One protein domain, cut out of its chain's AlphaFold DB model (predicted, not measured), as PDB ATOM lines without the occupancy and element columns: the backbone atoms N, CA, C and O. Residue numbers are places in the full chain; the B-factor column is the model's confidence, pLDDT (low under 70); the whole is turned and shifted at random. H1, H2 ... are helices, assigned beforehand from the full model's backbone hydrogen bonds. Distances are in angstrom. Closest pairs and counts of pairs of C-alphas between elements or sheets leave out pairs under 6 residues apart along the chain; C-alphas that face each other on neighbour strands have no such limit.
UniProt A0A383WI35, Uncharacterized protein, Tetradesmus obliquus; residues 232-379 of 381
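AT A GLANCE: This is residues 232 to 379 of the 381 residues of an uncharacterized protein of Tetradesmus obliquus (UniProt A0A383WI35). The long helix H5 runs through the middle, with the helical hairpin H1 and H2 packed on it; H4 folds back beside its start as a V, and H3 is near the V's open end. The 148 printed residues have five named helices, H1 to H5 in order; the class is all helix. The whole is only just compact, close to loose, with a radius of gyration of the C-alphas of 17.4 A and spans of 55, 39 and 29 A.

HOW THE PARTS SIT: Start at H5, residues 344 to 377. H2, residues 264 to 280, touches it, closest at C-alphas 277 and 354, 4.1 A. H1, residues 232 to 260, touches H2, closest at C-alphas 253 and 267, 5.1 A. H4, residues 315 to 340, touches H5, closest at C-alphas 333 and 347, 5.3 A. H3, residues 287 to 301, only just touches H5, closest at C-alphas 294 and 363, 7.0 A. Every O i to N i+4 pair is within hydrogen-bond range in H1 and H2, 9 of 11 in H3, 20 of 22 in H4 and 26 of 30 in H5.

IN THESE COORDINATES: Find H1 beginning at C-alpha 232, (-4.709, -24.015, 26.119); H5, 49.5 A long, ends at C-alpha 377, (9.437, -31.123, 16.795).

THE WHOLE: The printed part has no cut; the H3 to H4 link is long, and 26 printed residues have pLDDT under 70, among them residues 302 to 313 of that link and residues 372 to 379.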
ATOM      1  N   ALA A 232      -5.867 -24.899  26.229       74.31
ATOM      2  CA  ALA A 232      -4.709 -24.015  26.119       74.31
ATOM      3  C   ALA A 232      -4.300 -23.820  24.651       74.31
ATOM      4  O   ALA A 232      -4.044 -22.695  24.217       74.31
ATOM      5  N   PHE A 233      -4.322 -24.897  23.859       70.44
ATOM      6  CA  PHE A 233      -4.048 -24.827  22.428       70.44
ATOM      7  C   PHE A 233      -5.074 -23.952  21.688       70.44
ATOM      8  O   PHE A 233      -4.683 -23.117  20.867       70.44
ATOM      9  N   PHE A 234      -6.362 -24.097  22.010       73.06
ATOM     10  CA  PHE A 234      -7.440 -23.267  21.471       73.06
ATOM     11  C   PHE A 234      -7.264 -21.784  21.823       73.06
ATOM     12  O   PHE A 234      -7.330 -20.928  20.940       73.06
ATOM     13  N   LEU A 235      -6.987 -21.460  23.090       75.88
ATOM     14  CA  LEU A 235      -6.766 -20.078  23.520       75.88
ATOM     15  C   LEU A 235      -5.545 -19.450  22.848       75.88
ATOM     16  O   LEU A 235      -5.582 -18.275  22.489       75.88
ATOM     17  N   ASP A 236      -4.472 -20.211  22.652       73.25
ATOM     18  CA  ASP A 236      -3.301 -19.736  21.921       73.25
ATOM     19  C   ASP A 236      -3.614 -19.465  20.448       73.25
ATOM     20  O   ASP A 236      -3.216 -18.426  19.922       73.25
ATOM     21  N   MET A 237      -4.357 -20.358  19.789       70.88
ATOM     22  CA  MET A 237      -4.835 -20.140  18.419       70.88
ATOM     23  C   MET A 237      -5.706 -18.888  18.325       70.88
ATOM     24  O   MET A 237      -5.542 -18.089  17.406       70.88
ATOM     25  N   PHE A 238      -6.596 -18.685  19.297       73.25
ATOM     26  CA  PHE A 238      -7.472 -17.523  19.351       73.25
ATOM     27  C   PHE A 238      -6.695 -16.220  19.572       73.25
ATOM     28  O   PHE A 238      -6.893 -15.251  18.842       73.25
ATOM     29  N   LYS A 239      -5.752 -16.196  20.524       76.50
ATOM     30  CA  LYS A 239      -4.859 -15.047  20.754       76.50
ATOM     31  C   LYS A 239      -4.033 -14.724  19.520       76.50
ATOM     32  O   LYS A 239      -3.866 -13.554  19.189       76.50
ATOM     33  N   LEU A 240      -3.528 -15.749  18.841       73.12
ATOM     34  CA  LEU A 240      -2.755 -15.573  17.625       73.12
ATOM     35  C   LEU A 240      -3.630 -15.015  16.499       73.12
ATOM     36  O   LEU A 240      -3.223 -14.060  15.845       73.12
ATOM     37  N   ALA A 241      -4.843 -15.540  16.314       70.62
ATOM     38  CA  ALA A 241      -5.797 -15.027  15.336       70.62
ATOM     39  C   ALA A 241      -6.172 -13.562  15.615       70.62
ATOM     40  O   ALA A 241      -6.157 -12.742  14.698       70.62
ATOM     41  N   LEU A 242      -6.428 -13.204  16.878       75.69
ATOM     42  CA  LEU A 242      -6.680 -11.820  17.285       75.69
ATOM     43  C   LEU A 242      -5.466 -10.919  17.052       75.69
ATOM     44  O   LEU A 242      -5.608  -9.832  16.498       75.69
ATOM     45  N   GLY A 243      -4.270 -11.366  17.438       78.31
ATOM     46  CA  GLY A 243      -3.028 -10.631  17.208       78.31
ATOM     47  C   GLY A 243      -2.770 -10.406  15.721       78.31
ATOM     48  O   GLY A 243      -2.351  -9.323  15.319       78.31
ATOM     49  N   LEU A 244      -3.102 -11.392  14.890       77.75
ATOM     50  CA  LEU A 244      -3.004 -11.292  13.446       77.75
ATOM     51  C   LEU A 244      -4.015 -10.303  12.859       77.75
ATOM     52  O   LEU A 244      -3.650  -9.477  12.026       77.75
ATOM     53  N   GLN A 245      -5.275 -10.357  13.292       78.62
ATOM     54  CA  GLN A 245      -6.311  -9.419  12.857       78.62
ATOM     55  C   GLN A 245      -5.976  -7.984  13.275       78.62
ATOM     56  O   GLN A 245      -6.093  -7.063  12.471       78.62
ATOM     57  N   LEU A 246      -5.492  -7.788  14.504       81.44
ATOM     58  CA  LEU A 246      -5.081  -6.474  14.991       81.44
ATOM     59  C   LEU A 246      -3.831  -5.971  14.253       81.44
ATOM     60  O   LEU A 246      -3.768  -4.811  13.853       81.44
ATOM     61  N   GLY A 247      -2.849  -6.850  14.039       83.00
ATOM     62  CA  GLY A 247      -1.599  -6.530  13.357       83.00
ATOM     63  C   GLY A 247      -1.803  -6.200  11.881       83.00
ATOM     64  O   GLY A 247      -1.247  -5.225  11.388       83.00
ATOM     65  N   SER A 248      -2.641  -6.960  11.182       82.88
ATOM     66  CA  SER A 248      -3.006  -6.691   9.787       82.88
ATOM     67  C   SER A 248      -3.847  -5.423   9.645       82.88
ATOM     68  O   SER A 248      -3.575  -4.630   8.750       82.88
ATOM     69  N   ALA A 249      -4.796  -5.166  10.551       82.94
ATOM     70  CA  ALA A 249      -5.538  -3.908  10.575       82.94
ATOM     71  C   ALA A 249      -4.606  -2.710  10.811       82.94
ATOM     72  O   ALA A 249      -4.695  -1.718  10.092       82.94
ATOM     73  N   ALA A 250      -3.668  -2.819  11.758       81.81
ATOM     74  CA  ALA A 250      -2.664  -1.789  12.005       81.81
ATOM     75  C   ALA A 250      -1.741  -1.590  10.793       81.81
ATOM     76  O   ALA A 250      -1.508  -0.456  10.386       81.81
ATOM     77  N   LEU A 251      -1.256  -2.671  10.178       85.06
ATOM     78  CA  LEU A 251      -0.418  -2.613   8.979       85.06
ATOM     79  C   LEU A 251      -1.154  -1.941   7.815       85.06
ATOM     80  O   LEU A 251      -0.574  -1.106   7.132       85.06
ATOM     81  N   VAL A 252      -2.424  -2.284   7.594       83.00
ATOM     82  CA  VAL A 252      -3.242  -1.672   6.542       83.00
ATOM     83  C   VAL A 252      -3.473  -0.198   6.844       83.00
ATOM     84  O   VAL A 252      -3.244   0.625   5.967       83.00
ATOM     85  N   PHE A 253      -3.841   0.149   8.079       84.31
ATOM     86  CA  PHE A 253      -4.077   1.532   8.486       84.31
ATOM     87  C   PHE A 253      -2.816   2.389   8.332       84.31
ATOM     88  O   PHE A 253      -2.778   3.302   7.509       84.31
ATOM     89  N   TYR A 254      -1.737   2.039   9.033       81.38
ATOM     90  CA  TYR A 254      -0.490   2.801   8.989       81.38
ATOM     91  C   TYR A 254       0.207   2.705   7.633       81.38
ATOM     92  O   TYR A 254       0.825   3.669   7.199       81.38
ATOM     93  N   GLY A 255       0.098   1.578   6.928       82.38
ATOM     94  CA  GLY A 255       0.636   1.425   5.577       82.38
ATOM     95  C   GLY A 255      -0.094   2.304   4.561       82.38
ATOM     96  O   GLY A 255       0.547   2.894   3.692       82.38
ATOM     97  N   SER A 256      -1.414   2.445   4.697       79.94
ATOM     98  CA  SER A 256      -2.206   3.348   3.862       79.94
ATOM     99  C   SER A 256      -1.901   4.822   4.151       79.94
ATOM    100  O   SER A 256      -1.715   5.594   3.212       79.94
ATOM    101  N   GLU A 257      -1.735   5.193   5.421       81.12
ATOM    102  CA  GLU A 257      -1.430   6.568   5.830       81.12
ATOM    103  C   GLU A 257       0.022   6.970   5.493       81.12
ATOM    104  O   GLU A 257       0.258   7.977   4.830       81.12
ATOM    105  N   LEU A 258       1.014   6.159   5.883       79.06
ATOM    106  CA  LEU A 258       2.442   6.480   5.728       79.06
ATOM    107  C   LEU A 258       3.003   6.137   4.344       79.06
ATOM    108  O   LEU A 258       3.899   6.824   3.860       79.06
ATOM    109  N   GLY A 259       2.536   5.048   3.730       76.31
ATOM    110  CA  GLY A 259       3.092   4.536   2.476       76.31
ATOM    111  C   GLY A 259       2.424   5.116   1.234       76.31
ATOM    112  O   GLY A 259       3.100   5.402   0.247       76.31
ATOM    113  N   LEU A 260       1.101   5.293   1.283       75.06
ATOM    114  CA  LEU A 260       0.304   5.773   0.150       75.06
ATOM    115  C   LEU A 260      -0.154   7.228   0.313       75.06
ATOM    116  O   LEU A 260      -0.689   7.792  -0.639       75.06
ATOM    117  N   GLY A 261       0.080   7.839   1.482       78.12
ATOM    118  CA  GLY A 261      -0.337   9.212   1.771       78.12
ATOM    119  C   GLY A 261      -1.855   9.380   1.763       78.12
ATOM    120  O   GLY A 261      -2.343  10.443   1.384       78.12
ATOM    121  N   LEU A 262      -2.594   8.318   2.094       78.38
ATOM    122  CA  LEU A 262      -4.051   8.337   2.115       78.38
ATOM    123  C   LEU A 262      -4.555   9.055   3.368       78.38
ATOM    124  O   LEU A 262      -3.975   8.929   4.447       78.38
ATOM    125  N   ASP A 263      -5.663   9.779   3.222       86.56
ATOM    126  CA  ASP A 263      -6.326  10.423   4.352       86.56
ATOM    127  C   ASP A 263      -6.831   9.372   5.356       86.56
ATOM    128  O   ASP A 263      -7.178   8.245   4.996       86.56
ATOM    129  N   ALA A 264      -6.966   9.762   6.626       83.06
ATOM    130  CA  ALA A 264      -7.457   8.876   7.688       83.06
ATOM    131  C   ALA A 264      -8.830   8.244   7.368       83.06
ATOM    132  O   ALA A 264      -9.129   7.134   7.810       83.06
ATOM    133  N   GLY A 265      -9.663   8.929   6.574       83.88
ATOM    134  CA  GLY A 265     -10.933   8.392   6.081       83.88
ATOM    135  C   GLY A 265     -10.757   7.214   5.119       83.88
ATOM    136  O   GLY A 265     -11.475   6.222   5.230       83.88
ATOM    137  N   ASP A 266      -9.771   7.282   4.231       84.31
ATOM    138  CA  ASP A 266      -9.460   6.233   3.255       84.31
ATOM    139  C   ASP A 266      -8.770   5.044   3.926       84.31
ATOM    140  O   ASP A 266      -9.111   3.888   3.665       84.31
ATOM    141  N   ALA A 267      -7.884   5.322   4.887       84.12
ATOM    142  CA  ALA A 267      -7.303   4.308   5.761       84.12
ATOM    143  C   ALA A 267      -8.389   3.543   6.539       84.12
ATOM    144  O   ALA A 267      -8.363   2.314   6.625       84.12
ATOM    145  N   PHE A 268      -9.404   4.246   7.051       85.06
ATOM    146  CA  PHE A 268     -10.523   3.615   7.751       85.06
ATOM    147  C   PHE A 268     -11.392   2.760   6.820       85.06
ATOM    148  O   PHE A 268     -11.813   1.668   7.203       85.06
ATOM    149  N   ARG A 269     -11.629   3.203   5.577       86.25
ATOM    150  CA  ARG A 269     -12.312   2.390   4.552       86.25
ATOM    151  C   ARG A 269     -11.527   1.124   4.236       86.25
ATOM    152  O   ARG A 269     -12.134   0.062   4.118       86.25
ATOM    153  N   ALA A 270     -10.201   1.214   4.171       85.75
ATOM    154  CA  ALA A 270      -9.340   0.064   3.943       85.75
ATOM    155  C   ALA A 270      -9.387  -0.944   5.101       85.75
ATOM    156  O   ALA A 270      -9.546  -2.143   4.869       85.75
ATOM    157  N   VAL A 271      -9.344  -0.475   6.350       86.81
ATOM    158  CA  VAL A 271      -9.529  -1.336   7.529       86.81
ATOM    159  C   VAL A 271     -10.937  -1.938   7.563       86.81
ATOM    160  O   VAL A 271     -11.089  -3.126   7.840       86.81
ATOM    161  N   GLY A 272     -11.966  -1.157   7.230       85.81
ATOM    162  CA  GLY A 272     -13.344  -1.637   7.125       85.81
ATOM    163  C   GLY A 272     -13.512  -2.710   6.047       85.81
ATOM    164  O   GLY A 272     -14.177  -3.717   6.280       85.81
ATOM    165  N   GLY A 273     -12.852  -2.540   4.898       86.06
ATOM    166  CA  GLY A 273     -12.760  -3.552   3.851       86.06
ATOM    167  C   GLY A 273     -12.101  -4.830   4.359       86.06
ATOM    168  O   GLY A 273     -12.688  -5.901   4.235       86.06
ATOM    169  N   LEU A 274     -10.938  -4.725   5.009       86.62
ATOM    170  CA  LEU A 274     -10.236  -5.865   5.609       86.62
ATOM    171  C   LEU A 274     -11.124  -6.627   6.607       86.62
ATOM    172  O   LEU A 274     -11.242  -7.850   6.524       86.62
ATOM    173  N   ALA A 275     -11.802  -5.904   7.503       84.88
ATOM    174  CA  ALA A 275     -12.729  -6.481   8.472       84.88
ATOM    175  C   ALA A 275     -13.904  -7.191   7.782       84.88
ATOM    176  O   ALA A 275     -14.248  -8.314   8.150       84.88
ATOM    177  N   LEU A 276     -14.483  -6.582   6.742       86.12
ATOM    178  CA  LEU A 276     -15.527  -7.208   5.930       86.12
ATOM    179  C   LEU A 276     -15.030  -8.515   5.298       86.12
ATOM    180  O   LEU A 276     -15.769  -9.497   5.281       86.12
ATOM    181  N   GLY A 277     -13.774  -8.557   4.846       84.81
ATOM    182  CA  GLY A 277     -13.125  -9.778   4.369       84.81
ATOM    183  C   GLY A 277     -13.093 -10.881   5.431       84.81
ATOM    184  O   GLY A 277     -13.484 -12.014   5.152       84.81
ATOM    185  N   TYR A 278     -12.723 -10.548   6.672       83.00
ATOM    186  CA  TYR A 278     -12.739 -11.508   7.783       83.00
ATOM    187  C   TYR A 278     -14.138 -12.022   8.121       83.00
ATOM    188  O   TYR A 278     -14.293 -13.210   8.388       83.00
ATOM    189  N   PHE A 279     -15.166 -11.174   8.065       83.12
ATOM    190  CA  PHE A 279     -16.544 -11.617   8.294       83.12
ATOM    191  C   PHE A 279     -17.081 -12.479   7.151       83.12
ATOM    192  O   PHE A 279     -17.716 -13.503   7.397       83.12
ATOM    193  N   LEU A 280     -16.801 -12.105   5.901       83.31
ATOM    194  CA  LEU A 280     -17.229 -12.866   4.725       83.31
ATOM    195  C   LEU A 280     -16.638 -14.275   4.696       83.31
ATOM    196  O   LEU A 280     -17.273 -15.188   4.169       83.31
ATOM    197  N   ARG A 281     -15.475 -14.475   5.321       77.75
ATOM    198  CA  ARG A 281     -14.871 -15.794   5.512       77.75
ATOM    199  C   ARG A 281     -15.814 -16.794   6.194       77.75
ATOM    200  O   ARG A 281     -15.789 -17.970   5.857       77.75
ATOM    201  N   LEU A 282     -16.687 -16.346   7.105       79.00
ATOM    202  CA  LEU A 282     -17.648 -17.232   7.778       79.00
ATOM    203  C   LEU A 282     -18.653 -17.865   6.798       79.00
ATOM    204  O   LEU A 282     -19.160 -18.950   7.059       79.00
ATOM    205  N   GLY A 283     -18.931 -17.201   5.669       76.44
ATOM    206  CA  GLY A 283     -19.864 -17.678   4.641       76.44
ATOM    207  C   GLY A 283     -19.210 -18.152   3.338       76.44
ATOM    208  O   GLY A 283     -19.873 -18.801   2.525       76.44
ATOM    209  N   ILE A 284     -17.931 -17.832   3.110       80.88
ATOM    210  CA  ILE A 284     -17.202 -18.133   1.872       80.88
ATOM    211  C   ILE A 284     -15.996 -19.011   2.205       80.88
ATOM    212  O   ILE A 284     -15.011 -18.538   2.766       80.88
ATOM    213  N   LYS A 285     -16.057 -20.277   1.779       79.88
ATOM    214  CA  LYS A 285     -14.971 -21.262   1.911       79.88
ATOM    215  C   LYS A 285     -13.851 -20.987   0.908       79.88
ATOM    216  O   LYS A 285     -13.680 -21.717  -0.077       79.88
ATOM    217  N   ILE A 286     -13.132 -19.887   1.118       79.38
ATOM    218  CA  ILE A 286     -12.044 -19.425   0.248       79.38
ATOM    219  C   ILE A 286     -10.934 -20.479   0.131       79.38
ATOM    220  O   ILE A 286     -10.255 -20.528  -0.896       79.38
ATOM    221  N   GLU A 287     -10.817 -21.387   1.112       74.56
ATOM    222  CA  GLU A 287      -9.829 -22.464   1.121       74.56
ATOM    223  C   GLU A 287      -9.909 -23.314  -0.152       74.56
ATOM    224  O   GLU A 287      -8.889 -23.683  -0.726       74.56
ATOM    225  N   THR A 288     -11.124 -23.548  -0.658       74.88
ATOM    226  CA  THR A 288     -11.366 -24.342  -1.875       74.88
ATOM    227  C   THR A 288     -10.756 -23.729  -3.140       74.88
ATOM    228  O   THR A 288     -10.450 -24.448  -4.092       74.88
ATOM    229  N   LEU A 289     -10.573 -22.407  -3.154       74.38
ATOM    230  CA  LEU A 289      -9.983 -21.650  -4.259       74.38
ATOM    231  C   LEU A 289      -8.499 -21.384  -4.042       74.38
ATOM    232  O   LEU A 289      -7.720 -21.408  -4.993       74.38
ATOM    233  N   ALA A 290      -8.119 -21.123  -2.796       76.44
ATOM    234  CA  ALA A 290      -6.771 -20.737  -2.422       76.44
ATOM    235  C   ALA A 290      -5.846 -21.936  -2.163       76.44
ATOM    236  O   ALA A 290      -4.632 -21.752  -2.126       76.44
ATOM    237  N   TRP A 291      -6.379 -23.162  -2.068       76.31
ATOM    238  CA  TRP A 291      -5.589 -24.375  -1.830       76.31
ATOM    239  C   TRP A 291      -4.367 -24.550  -2.743       76.31
ATOM    240  O   TRP A 291      -3.293 -24.846  -2.223       76.31
ATOM    241  N   PRO A 292      -4.446 -24.327  -4.071       74.38
ATOM    242  CA  PRO A 292      -3.266 -24.427  -4.930       74.38
ATOM    243  C   PRO A 292      -2.162 -23.440  -4.533       74.38
ATOM    244  O   PRO A 292      -0.980 -23.760  -4.624       74.38
ATOM    245  N   LEU A 293      -2.553 -22.252  -4.062       74.31
ATOM    246  CA  LEU A 293      -1.636 -21.224  -3.585       74.31
ATOM    247  C   LEU A 293      -1.044 -21.609  -2.222       74.31
ATOM    248  O   LEU A 293       0.155 -21.444  -2.022       74.31
ATOM    249  N   TYR A 294      -1.855 -22.173  -1.315       73.69
ATOM    250  CA  TYR A 294      -1.374 -22.702  -0.032       73.69
ATOM    251  C   TYR A 294      -0.372 -23.829  -0.238       73.69
ATOM    252  O   TYR A 294       0.708 -23.784   0.338       73.69
ATOM    253  N   ASN A 295      -0.685 -24.795  -1.101       74.56
ATOM    254  CA  ASN A 295       0.199 -25.920  -1.379       74.56
ATOM    255  C   ASN A 295       1.539 -25.440  -1.964       74.56
ATOM    256  O   ASN A 295       2.591 -25.879  -1.514       74.56
ATOM    257  N   ALA A 296       1.518 -24.470  -2.886       74.50
ATOM    258  CA  ALA A 296       2.742 -23.862  -3.411       74.50
ATOM    259  C   ALA A 296       3.567 -23.154  -2.319       74.50
ATOM    260  O   ALA A 296       4.792 -23.243  -2.306       74.50
ATOM    261  N   PHE A 297       2.908 -22.468  -1.385       72.25
ATOM    262  CA  PHE A 297       3.580 -21.760  -0.297       72.25
ATOM    263  C   PHE A 297       4.170 -22.715   0.750       72.25
ATOM    264  O   PHE A 297       5.289 -22.515   1.216       72.25
ATOM    265  N   VAL A 298       3.448 -23.788   1.080       70.38
ATOM    266  CA  VAL A 298       3.917 -24.858   1.973       70.38
ATOM    267  C   VAL A 298       5.110 -25.594   1.363       70.38
ATOM    268  O   VAL A 298       6.101 -25.818   2.058       70.38
ATOM    269  N   GLN A 299       5.060 -25.901   0.062       73.19
ATOM    270  CA  GLN A 299       6.186 -26.497  -0.665       73.19
ATOM    271  C   GLN A 299       7.421 -25.593  -0.657       73.19
ATOM    272  O   GLN A 299       8.535 -26.081  -0.493       73.19
ATOM    273  N   LEU A 300       7.224 -24.277  -0.784       75.88
ATOM    274  CA  LEU A 300       8.314 -23.304  -0.756       75.88
ATOM    275  C   LEU A 300       8.967 -23.181   0.630       75.88
ATOM    276  O   LEU A 300      10.176 -22.980   0.714       75.88
ATOM    277  N   LEU A 301       8.180 -23.239   1.709       70.69
ATOM    278  CA  LEU A 301       8.664 -22.934   3.059       70.69
ATOM    279  C   LEU A 301       9.138 -24.145   3.868       70.69
ATOM    280  O   LEU A 301       9.961 -23.959   4.759       70.69
ATOM    281  N   ILE A 302       8.607 -25.345   3.618       67.44
ATOM    282  CA  ILE A 302       8.828 -26.504   4.501       67.44
ATOM    283  C   ILE A 302       9.621 -27.603   3.807       67.44
ATOM    284  O   ILE A 302      10.710 -27.949   4.258       67.44
ATOM    285  N   ARG A 303       9.076 -28.184   2.733       61.53
ATOM    286  CA  ARG A 303       9.704 -29.283   1.981       61.53
ATOM    287  C   ARG A 303       9.170 -29.325   0.554       61.53
ATOM    288  O   ARG A 303       7.957 -29.363   0.363       61.53
ATOM    289  N   GLU A 304      10.076 -29.441  -0.418       60.16
ATOM    290  CA  GLU A 304       9.748 -29.588  -1.848       60.16
ATOM    291  C   GLU A 304       8.929 -30.864  -2.143       60.16
ATOM    292  O   GLU A 304       8.147 -30.893  -3.091       60.16
ATOM    293  N   ASP A 305       9.035 -31.884  -1.284       57.19
ATOM    294  CA  ASP A 305       8.422 -33.205  -1.493       57.19
ATOM    295  C   ASP A 305       7.035 -33.365  -0.839       57.19
ATOM    296  O   ASP A 305       6.385 -34.403  -0.983       57.19
ATOM    297  N   ALA A 306       6.568 -32.365  -0.085       56.31
ATOM    298  CA  ALA A 306       5.304 -32.443   0.642       56.31
ATOM    299  C   ALA A 306       4.134 -31.997  -0.251       56.31
ATOM    300  O   ALA A 306       3.788 -30.818  -0.325       56.31
ATOM    301  N   VAL A 307       3.500 -32.947  -0.941       57.81
ATOM    302  CA  VAL A 307       2.220 -32.716  -1.626       57.81
ATOM    303  C   VAL A 307       1.091 -33.035  -0.653       57.81
ATOM    304  O   VAL A 307       0.792 -34.199  -0.399       57.81
ATOM    305  N   TYR A 308       0.451 -31.998  -0.111       58.22
ATOM    306  CA  TYR A 308      -0.758 -32.184   0.685       58.22
ATOM    307  C   TYR A 308      -1.973 -32.252  -0.246       58.22
ATOM    308  O   TYR A 308      -2.446 -31.245  -0.784       58.22
ATOM    309  N   GLU A 309      -2.473 -33.470  -0.456       56.31
ATOM    310  CA  GLU A 309      -3.725 -33.708  -1.169       56.31
ATOM    311  C   GLU A 309      -4.905 -33.288  -0.289       56.31
ATOM    312  O   GLU A 309      -5.379 -34.032   0.567       56.31
ATOM    313  N   TYR A 310      -5.401 -32.073  -0.503       58.25
ATOM    314  CA  TYR A 310      -6.744 -31.726  -0.056       58.25
ATOM    315  C   TYR A 310      -7.745 -32.443  -0.960       58.25
ATOM    316  O   TYR A 310      -7.529 -32.462  -2.179       58.25
ATOM    317  N   PRO A 311      -8.835 -33.020  -0.416       58.62
ATOM    318  CA  PRO A 311      -9.863 -33.644  -1.238       58.62
ATOM    319  C   PRO A 311     -10.318 -32.621  -2.273       58.62
ATOM    320  O   PRO A 311     -10.805 -31.547  -1.919       58.62
ATOM    321  N   ALA A 312     -10.056 -32.912  -3.550       57.25
ATOM    322  CA  ALA A 312     -10.258 -31.962  -4.629       57.25
ATOM    323  C   ALA A 312     -11.706 -31.468  -4.583       57.25
ATOM    324  O   ALA A 312     -12.618 -32.224  -4.916       57.25
ATOM    325  N   ALA A 313     -11.901 -30.214  -4.156       63.38
ATOM    326  CA  ALA A 313     -13.222 -29.610  -4.084       63.38
ATOM    327  C   ALA A 313     -13.910 -29.833  -5.428       63.38
ATOM    328  O   ALA A 313     -13.303 -29.598  -6.491       63.38
ATOM    329  N   SER A 314     -15.138 -30.342  -5.380       74.31
ATOM    330  CA  SER A 314     -15.879 -30.659  -6.591       74.31
ATOM    331  C   SER A 314     -15.966 -29.397  -7.467       74.31
ATOM    332  O   SER A 314     -15.967 -28.269  -6.957       74.31
ATOM    333  N   PRO A 315     -15.980 -29.533  -8.803       75.81
ATOM    334  CA  PRO A 315     -16.095 -28.372  -9.685       75.81
ATOM    335  C   PRO A 315     -17.349 -27.532  -9.380       75.81
ATOM    336  O   PRO A 315     -17.330 -26.317  -9.568       75.81
ATOM    337  N   GLU A 316     -18.400 -28.157  -8.843       82.06
ATOM    338  CA  GLU A 316     -19.629 -27.499  -8.391       82.06
ATOM    339  C   GLU A 316     -19.403 -26.615  -7.154       82.06
ATOM    340  O   GLU A 316     -19.800 -25.450  -7.161       82.06
ATOM    341  N   GLU A 317     -18.695 -27.106  -6.131       78.75
ATOM    342  CA  GLU A 317     -18.351 -26.321  -4.934       78.75
ATOM    343  C   GLU A 317     -17.455 -25.126  -5.269       78.75
ATOM    344  O   GLU A 317     -17.649 -24.030  -4.746       78.75
ATOM    345  N   ARG A 318     -16.496 -25.305  -6.184       79.69
ATOM    346  CA  ARG A 318     -15.643 -24.198  -6.642       79.69
ATOM    347  C   ARG A 318     -16.447 -23.119  -7.357       79.69
ATOM    348  O   ARG A 318     -16.214 -21.934  -7.125       79.69
ATOM    349  N   GLN A 319     -17.399 -23.512  -8.201       84.12
ATOM    350  CA  GLN A 319     -18.265 -22.563  -8.892       84.12
ATOM    351  C   GLN A 319     -19.184 -21.817  -7.916       84.12
ATOM    352  O   GLN A 319     -19.369 -20.609  -8.063       84.12
ATOM    353  N   ASP A 320     -19.729 -22.500  -6.907       86.06
ATOM    354  CA  ASP A 320     -20.543 -21.872  -5.861       86.06
ATOM    355  C   ASP A 320     -19.735 -20.845  -5.053       86.06
ATOM    356  O   ASP A 320     -20.161 -19.696  -4.905       86.06
ATOM    357  N   THR A 321     -18.521 -21.198  -4.619       84.19
ATOM    358  CA  THR A 321     -17.628 -20.268  -3.913       84.19
ATOM    359  C   THR A 321     -17.270 -19.057  -4.781       84.19
ATOM    360  O   THR A 321     -17.308 -17.928  -4.292       84.19
ATOM    361  N   LEU A 322     -16.989 -19.247  -6.077       85.31
ATOM    362  CA  LEU A 322     -16.734 -18.140  -7.011       85.31
ATOM    363  C   LEU A 322     -17.952 -17.236  -7.197       85.31
ATOM    364  O   LEU A 322     -17.805 -16.016  -7.242       85.31
ATOM    365  N   ASN A 323     -19.153 -17.810  -7.279       87.94
ATOM    366  CA  ASN A 323     -20.389 -17.040  -7.393       87.94
ATOM    367  C   ASN A 323     -20.637 -16.209  -6.126       87.94
ATOM    368  O   ASN A 323     -20.958 -15.024  -6.226       87.94
ATOM    369  N   LYS A 324     -20.438 -16.797  -4.940       86.75
ATOM    370  CA  LYS A 324     -20.551 -16.102  -3.647       86.75
ATOM    371  C   LYS A 324     -19.511 -14.996  -3.503       86.75
ATOM    372  O   LYS A 324     -19.857 -13.889  -3.100       86.75
ATOM    373  N   LEU A 325     -18.265 -15.257  -3.894       87.00
ATOM    374  CA  LEU A 325     -17.197 -14.259  -3.904       87.00
ATOM    375  C   LEU A 325     -17.504 -13.119  -4.882       87.00
ATOM    376  O   LEU A 325     -17.373 -11.951  -4.526       87.00
ATOM    377  N   GLY A 326     -17.965 -13.444  -6.091       87.25
ATOM    378  CA  GLY A 326     -18.380 -12.460  -7.087       87.25
ATOM    379  C   GLY A 326     -19.539 -11.593  -6.596       87.25
ATOM    380  O   GLY A 326     -19.502 -10.376  -6.762       87.25
ATOM    381  N   LEU A 327     -20.529 -12.194  -5.932       90.50
ATOM    382  CA  LEU A 327     -21.634 -11.472  -5.303       90.50
ATOM    383  C   LEU A 327     -21.142 -10.565  -4.169       90.50
ATOM    384  O   LEU A 327     -21.559  -9.411  -4.096       90.50
ATOM    385  N   ALA A 328     -20.239 -11.053  -3.320       88.25
ATOM    386  CA  ALA A 328     -19.667 -10.279  -2.226       88.25
ATOM    387  C   ALA A 328     -18.873  -9.072  -2.747       88.25
ATOM    388  O   ALA A 328     -19.144  -7.946  -2.337       88.25
ATOM    389  N   ILE A 329     -17.984  -9.274  -3.727       89.81
ATOM    390  CA  ILE A 329     -17.231  -8.200  -4.394       89.81
ATOM    391  C   ILE A 329     -18.182  -7.199  -5.054       89.81
ATOM    392  O   ILE A 329     -18.031  -5.991  -4.871       89.81
ATOM    393  N   ALA A 330     -19.191  -7.682  -5.781       89.81
ATOM    394  CA  ALA A 330     -20.187  -6.817  -6.397       89.81
ATOM    395  C   ALA A 330     -20.947  -6.003  -5.340       89.81
ATOM    396  O   ALA A 330     -21.139  -4.806  -5.521       89.81
ATOM    397  N   SER A 331     -21.336  -6.608  -4.217       88.69
ATOM    398  CA  SER A 331     -22.023  -5.900  -3.135       88.69
ATOM    399  C   SER A 331     -21.127  -4.843  -2.484       88.69
ATOM    400  O   SER A 331     -21.536  -3.689  -2.377       88.69
ATOM    401  N   ALA A 332     -19.877  -5.185  -2.162       88.88
ATOM    402  CA  ALA A 332     -18.907  -4.277  -1.562       88.88
ATOM    403  C   ALA A 332     -18.537  -3.110  -2.492       88.88
ATOM    404  O   ALA A 332     -18.190  -2.036  -2.015       88.88
ATOM    405  N   PHE A 333     -18.655  -3.291  -3.811       91.12
ATOM    406  CA  PHE A 333     -18.418  -2.235  -4.792       91.12
ATOM    407  C   PHE A 333     -19.669  -1.386  -5.077       91.12
ATOM    408  O   PHE A 333     -19.619  -0.157  -5.077       91.12
ATOM    409  N   PHE A 334     -20.812  -2.021  -5.350       90.25
ATOM    410  CA  PHE A 334     -22.016  -1.318  -5.799       90.25
ATOM    411  C   PHE A 334     -22.824  -0.711  -4.656       90.25
ATOM    412  O   PHE A 334     -23.428   0.337  -4.864       90.25
ATOM    413  N   VAL A 335     -22.843  -1.313  -3.465       89.88
ATOM    414  CA  VAL A 335     -23.624  -0.780  -2.338       89.88
ATOM    415  C   VAL A 335     -23.104   0.594  -1.903       89.88
ATOM    416  O   VAL A 335     -23.917   1.520  -1.861       89.88
ATOM    417  N   PRO A 336     -21.789   0.809  -1.676       86.81
ATOM    418  CA  PRO A 336     -21.296   2.136  -1.317       86.81
ATOM    419  C   PRO A 336     -21.518   3.166  -2.426       86.81
ATOM    420  O   PRO A 336     -21.922   4.300  -2.169       86.81
ATOM    421  N   LYS A 337     -21.349   2.745  -3.681       88.81
ATOM    422  CA  LYS A 337     -21.599   3.588  -4.850       88.81
ATOM    423  C   LYS A 337     -23.061   4.024  -4.969       88.81
ATOM    424  O   LYS A 337     -23.326   5.182  -5.281       88.81
ATOM    425  N   LEU A 338     -24.009   3.119  -4.730       89.75
ATOM    426  CA  LEU A 338     -25.444   3.394  -4.844       89.75
ATOM    427  C   LEU A 338     -25.986   4.188  -3.652       89.75
ATOM    428  O   LEU A 338     -26.801   5.084  -3.854       89.75
ATOM    429  N   LEU A 339     -25.553   3.871  -2.429       90.62
ATOM    430  CA  LEU A 339     -26.075   4.498  -1.211       90.62
ATOM    431  C   LEU A 339     -25.396   5.826  -0.884       90.62
ATOM    432  O   LEU A 339     -26.061   6.761  -0.447       90.62
ATOM    433  N   PHE A 340     -24.084   5.916  -1.098       88.00
ATOM    434  CA  PHE A 340     -23.282   7.060  -0.665       88.00
ATOM    435  C   PHE A 340     -22.684   7.854  -1.831       88.00
ATOM    436  O   PHE A 340     -22.018   8.860  -1.603       88.00
ATOM    437  N   GLY A 341     -22.921   7.433  -3.079       88.00
ATOM    438  CA  GLY A 341     -22.437   8.142  -4.266       88.00
ATOM    439  C   GLY A 341     -20.918   8.103  -4.429       88.00
ATOM    440  O   GLY A 341     -20.352   9.010  -5.036       88.00
ATOM    441  N   TRP A 342     -20.261   7.088  -3.864       90.56
ATOM    442  CA  TRP A 342     -18.805   6.960  -3.887       90.56
ATOM    443  C   TRP A 342     -18.251   6.839  -5.305       90.56
ATOM    444  O   TRP A 342     -18.886   6.265  -6.200       90.56
ATOM    445  N   GLN A 343     -17.044   7.370  -5.504       89.88
ATOM    446  CA  GLN A 343     -16.336   7.190  -6.762       89.88
ATOM    447  C   GLN A 343     -15.771   5.771  -6.854       89.88
ATOM    448  O   GLN A 343     -15.716   5.027  -5.874       89.88
ATOM    449  N   ASN A 344     -15.370   5.365  -8.062       88.62
ATOM    450  CA  ASN A 344     -14.820   4.025  -8.268       88.62
ATOM    451  C   ASN A 344     -13.567   3.795  -7.411       88.62
ATOM    452  O   ASN A 344     -13.398   2.698  -6.887       88.62
ATOM    453  N   ASP A 345     -12.735   4.824  -7.247       86.88
ATOM    454  CA  ASP A 345     -11.485   4.738  -6.493       86.88
ATOM    455  C   ASP A 345     -11.755   4.513  -4.996       86.88
ATOM    456  O   ASP A 345     -11.185   3.595  -4.409       86.88
ATOM    457  N   ASP A 346     -12.729   5.226  -4.416       86.88
ATOM    458  CA  ASP A 346     -13.185   5.016  -3.031       86.88
ATOM    459  C   ASP A 346     -13.722   3.588  -2.811       86.88
ATOM    460  O   ASP A 346     -13.534   2.979  -1.759       86.88
ATOM    461  N   CYS A 347     -14.407   3.021  -3.810       87.44
ATOM    462  CA  CYS A 347     -14.939   1.661  -3.718       87.44
ATOM    463  C   CYS A 347     -13.813   0.616  -3.746       87.44
ATOM    464  O   CYS A 347     -13.868  -0.383  -3.024       87.44
ATOM    465  N   TRP A 348     -12.763   0.845  -4.542       87.06
ATOM    466  CA  TRP A 348     -11.598  -0.041  -4.587       87.06
ATOM    467  C   TRP A 348     -10.810  -0.059  -3.278       87.06
ATOM    468  O   TRP A 348     -10.271  -1.110  -2.925       87.06
ATOM    469  N   GLN A 349     -10.817   1.043  -2.522       86.38
ATOM    470  CA  GLN A 349     -10.236   1.101  -1.178       86.38
ATOM    471  C   GLN A 349     -10.930   0.154  -0.184       86.38
ATOM    472  O   GLN A 349     -10.307  -0.237   0.791       86.38
ATOM    473  N   ILE A 350     -12.179  -0.265  -0.428       87.00
ATOM    474  CA  ILE A 350     -12.850  -1.318   0.356       87.00
ATOM    475  C   ILE A 350     -12.601  -2.695  -0.253       87.00
ATOM    476  O   ILE A 350     -12.258  -3.643   0.453       87.00
ATOM    477  N   VAL A 351     -12.797  -2.824  -1.566       88.19
ATOM    478  CA  VAL A 351     -12.794  -4.130  -2.235       88.19
ATOM    479  C   VAL A 351     -11.419  -4.791  -2.185       88.19
ATOM    480  O   VAL A 351     -11.344  -5.987  -1.910       88.19
ATOM    481  N   LEU A 352     -10.332  -4.046  -2.417       88.44
ATOM    482  CA  LEU A 352      -8.987  -4.629  -2.407       88.44
ATOM    483  C   LEU A 352      -8.602  -5.151  -1.015       88.44
ATOM    484  O   LEU A 352      -8.220  -6.319  -0.927       88.44
ATOM    485  N   PRO A 353      -8.758  -4.381   0.080       86.19
ATOM    486  CA  PRO A 353      -8.496  -4.897   1.422       86.19
ATOM    487  C   PRO A 353      -9.454  -6.008   1.843       86.19
ATOM    488  O   PRO A 353      -9.027  -6.915   2.543       86.19
ATOM    489  N   MET A 354     -10.709  -6.006   1.385       89.50
ATOM    490  CA  MET A 354     -11.653  -7.102   1.638       89.50
ATOM    491  C   MET A 354     -11.188  -8.417   1.018       89.50
ATOM    492  O   MET A 354     -11.153  -9.445   1.695       89.50
ATOM    493  N   VAL A 355     -10.794  -8.389  -0.256       86.19
ATOM    494  CA  VAL A 355     -10.213  -9.562  -0.916       86.19
ATOM    495  C   VAL A 355      -8.906  -9.948  -0.221       86.19
ATOM    496  O   VAL A 355      -8.709 -11.115   0.096       86.19
ATOM    497  N   GLY A 356      -8.053  -8.974   0.104       83.56
ATOM    498  CA  GLY A 356      -6.829  -9.199   0.870       83.56
ATOM    499  C   GLY A 356      -7.082  -9.903   2.205       83.56
ATOM    500  O   GLY A 356      -6.416 -10.887   2.501       83.56
ATOM    501  N   GLY A 357      -8.078  -9.464   2.977       81.69
ATOM    502  CA  GLY A 357      -8.457 -10.048   4.265       81.69
ATOM    503  C   GLY A 357      -8.955 -11.487   4.147       81.69
ATOM    504  O   GLY A 357      -8.599 -12.318   4.981       81.69
ATOM    505  N   LEU A 358      -9.697 -11.801   3.077       82.31
ATOM    506  CA  LEU A 358     -10.130 -13.170   2.784       82.31
ATOM    507  C   LEU A 358      -8.948 -14.125   2.585       82.31
ATOM    508  O   LEU A 358      -9.022 -15.245   3.057       82.31
ATOM    509  N   PHE A 359      -7.863 -13.703   1.928       78.00
ATOM    510  CA  PHE A 359      -6.702 -14.574   1.681       78.00
ATOM    511  C   PHE A 359      -5.640 -14.526   2.791       78.00
ATOM    512  O   PHE A 359      -4.996 -15.538   3.076       78.00
ATOM    513  N   LEU A 360      -5.426 -13.354   3.402       76.38
ATOM    514  CA  LEU A 360      -4.368 -13.126   4.392       76.38
ATOM    515  C   LEU A 360      -4.584 -13.940   5.661       76.38
ATOM    516  O   LEU A 360      -3.615 -14.460   6.205       76.38
ATOM    517  N   PHE A 361      -5.828 -14.059   6.131       72.25
ATOM    518  CA  PHE A 361      -6.092 -14.804   7.359       72.25
ATOM    519  C   PHE A 361      -5.645 -16.257   7.229       72.25
ATOM    520  O   PHE A 361      -4.925 -16.733   8.093       72.25
ATOM    521  N   ASP A 362      -6.014 -16.950   6.152       71.62
ATOM    522  CA  ASP A 362      -5.656 -18.355   5.933       71.62
ATOM    523  C   ASP A 362      -4.150 -18.525   5.821       71.62
ATOM    524  O   ASP A 362      -3.593 -19.408   6.457       71.62
ATOM    525  N   MET A 363      -3.491 -17.672   5.027       69.19
ATOM    526  CA  MET A 363      -2.044 -17.743   4.828       69.19
ATOM    527  C   MET A 363      -1.325 -17.611   6.161       69.19
ATOM    528  O   MET A 363      -0.485 -18.431   6.518       69.19
ATOM    529  N   CYS A 364      -1.686 -16.593   6.928       70.75
ATOM    530  CA  CYS A 364      -1.074 -16.343   8.213       70.75
ATOM    531  C   CYS A 364      -1.454 -17.383   9.272       70.75
ATOM    532  O   CYS A 364      -0.617 -17.724  10.099       70.75
ATOM    533  N   TYR A 365      -2.682 -17.900   9.246       69.56
ATOM    534  CA  TYR A 365      -3.137 -18.967  10.132       69.56
ATOM    535  C   TYR A 365      -2.395 -20.275   9.846       69.56
ATOM    536  O   TYR A 365      -1.906 -20.913  10.773       69.56
ATOM    537  N   ILE A 366      -2.232 -20.637   8.570       70.31
ATOM    538  CA  ILE A 366      -1.436 -21.786   8.132       70.31
ATOM    539  C   ILE A 366       0.020 -21.597   8.556       70.31
ATOM    540  O   ILE A 366       0.576 -22.476   9.201       70.31
ATOM    541  N   VAL A 367       0.633 -20.441   8.286       69.25
ATOM    542  CA  VAL A 367       2.012 -20.151   8.716       69.25
ATOM    543  C   VAL A 367       2.157 -20.244  10.234       69.25
ATOM    544  O   VAL A 367       3.120 -20.820  10.727       69.25
ATOM    545  N   ALA A 368       1.200 -19.721  10.992       69.25
ATOM    546  CA  ALA A 368       1.228 -19.781  12.444       69.25
ATOM    547  C   ALA A 368       1.069 -21.202  12.990       69.25
ATOM    548  O   ALA A 368       1.776 -21.575  13.926       69.25
ATOM    549  N   LEU A 369       0.179 -21.999  12.395       68.19
ATOM    550  CA  LEU A 369       0.063 -23.424  12.688       68.19
ATOM    551  C   LEU A 369       1.381 -24.139  12.405       68.19
ATOM    552  O   LEU A 369       1.857 -24.882  13.252       68.19
ATOM    553  N   LEU A 370       1.999 -23.866  11.259       69.81
ATOM    554  CA  LEU A 370       3.269 -24.467  10.868       69.81
ATOM    555  C   LEU A 370       4.405 -24.083  11.821       69.81
ATOM    556  O   LEU A 370       5.151 -24.958  12.241       69.81
ATOM    557  N   ILE A 371       4.502 -22.817  12.235       70.19
ATOM    558  CA  ILE A 371       5.484 -22.371  13.238       70.19
ATOM    559  C   ILE A 371       5.240 -23.064  14.582       70.19
ATOM    560  O   ILE A 371       6.189 -23.517  15.224       70.19
ATOM    561  N   LYS A 372       3.978 -23.154  15.021       68.19
ATOM    562  CA  LYS A 372       3.628 -23.793  16.295       68.19
ATOM    563  C   LYS A 372       3.929 -25.295  16.280       68.19
ATOM    564  O   LYS A 372       4.412 -25.812  17.280       68.19
ATOM    565  N   LEU A 373       3.673 -25.969  15.159       65.94
ATOM    566  CA  LEU A 373       3.977 -27.388  14.963       65.94
ATOM    567  C   LEU A 373       5.488 -27.634  14.875       65.94
ATOM    568  O   LEU A 373       5.996 -28.530  15.540       65.94
ATOM    569  N   TRP A 374       6.220 -26.802  14.130       67.12
ATOM    570  CA  TRP A 374       7.666 -26.952  13.970       67.12
ATOM    571  C   TRP A 374       8.423 -26.728  15.287       67.12
ATOM    572  O   TRP A 374       9.272 -27.532  15.659       67.12
ATOM    573  N   GLY A 375       8.027 -25.724  16.078       59.69
ATOM    574  CA  GLY A 375       8.594 -25.488  17.413       59.69
ATOM    575  C   GLY A 375       8.282 -26.573  18.458       59.69
ATOM    576  O   GLY A 375       8.706 -26.447  19.613       59.69
ATOM    577  N   HIS A 376       7.511 -27.599  18.085       55.72
ATOM    578  CA  HIS A 376       7.203 -28.766  18.907       55.72
ATOM    579  C   HIS A 376       8.061 -29.990  18.538       55.72
ATOM    580  O   HIS A 376       8.319 -30.825  19.405       55.72
ATOM    581  N   GLU A 377       8.530 -30.075  17.288       53.75
ATOM    582  CA  GLU A 377       9.437 -31.123  16.795       53.75
ATOM    583  C   GLU A 377      10.837 -30.951  17.415       53.75
ATOM    584  O   GLU A 377      11.389 -31.899  17.968       53.75
ATOM    585  N   ASP A 378      11.316 -29.705  17.523       53.38
ATOM    586  CA  ASP A 378      12.588 -29.349  18.180       53.38
ATOM    587  C   ASP A 378      12.612 -29.586  19.710       53.38
ATOM    588  O   ASP A 378      13.650 -29.417  20.345       53.38
ATOM    589  N   ARG A 379      11.477 -29.922  20.345       50.69
ATOM    590  CA  ARG A 379      11.410 -30.235  21.793       50.69
ATOM    591  C   ARG A 379      11.347 -31.728  22.100       50.69
ATOM    592  O   ARG A 379      11.304 -32.089  23.278       50.69
TER     593      ARG A 379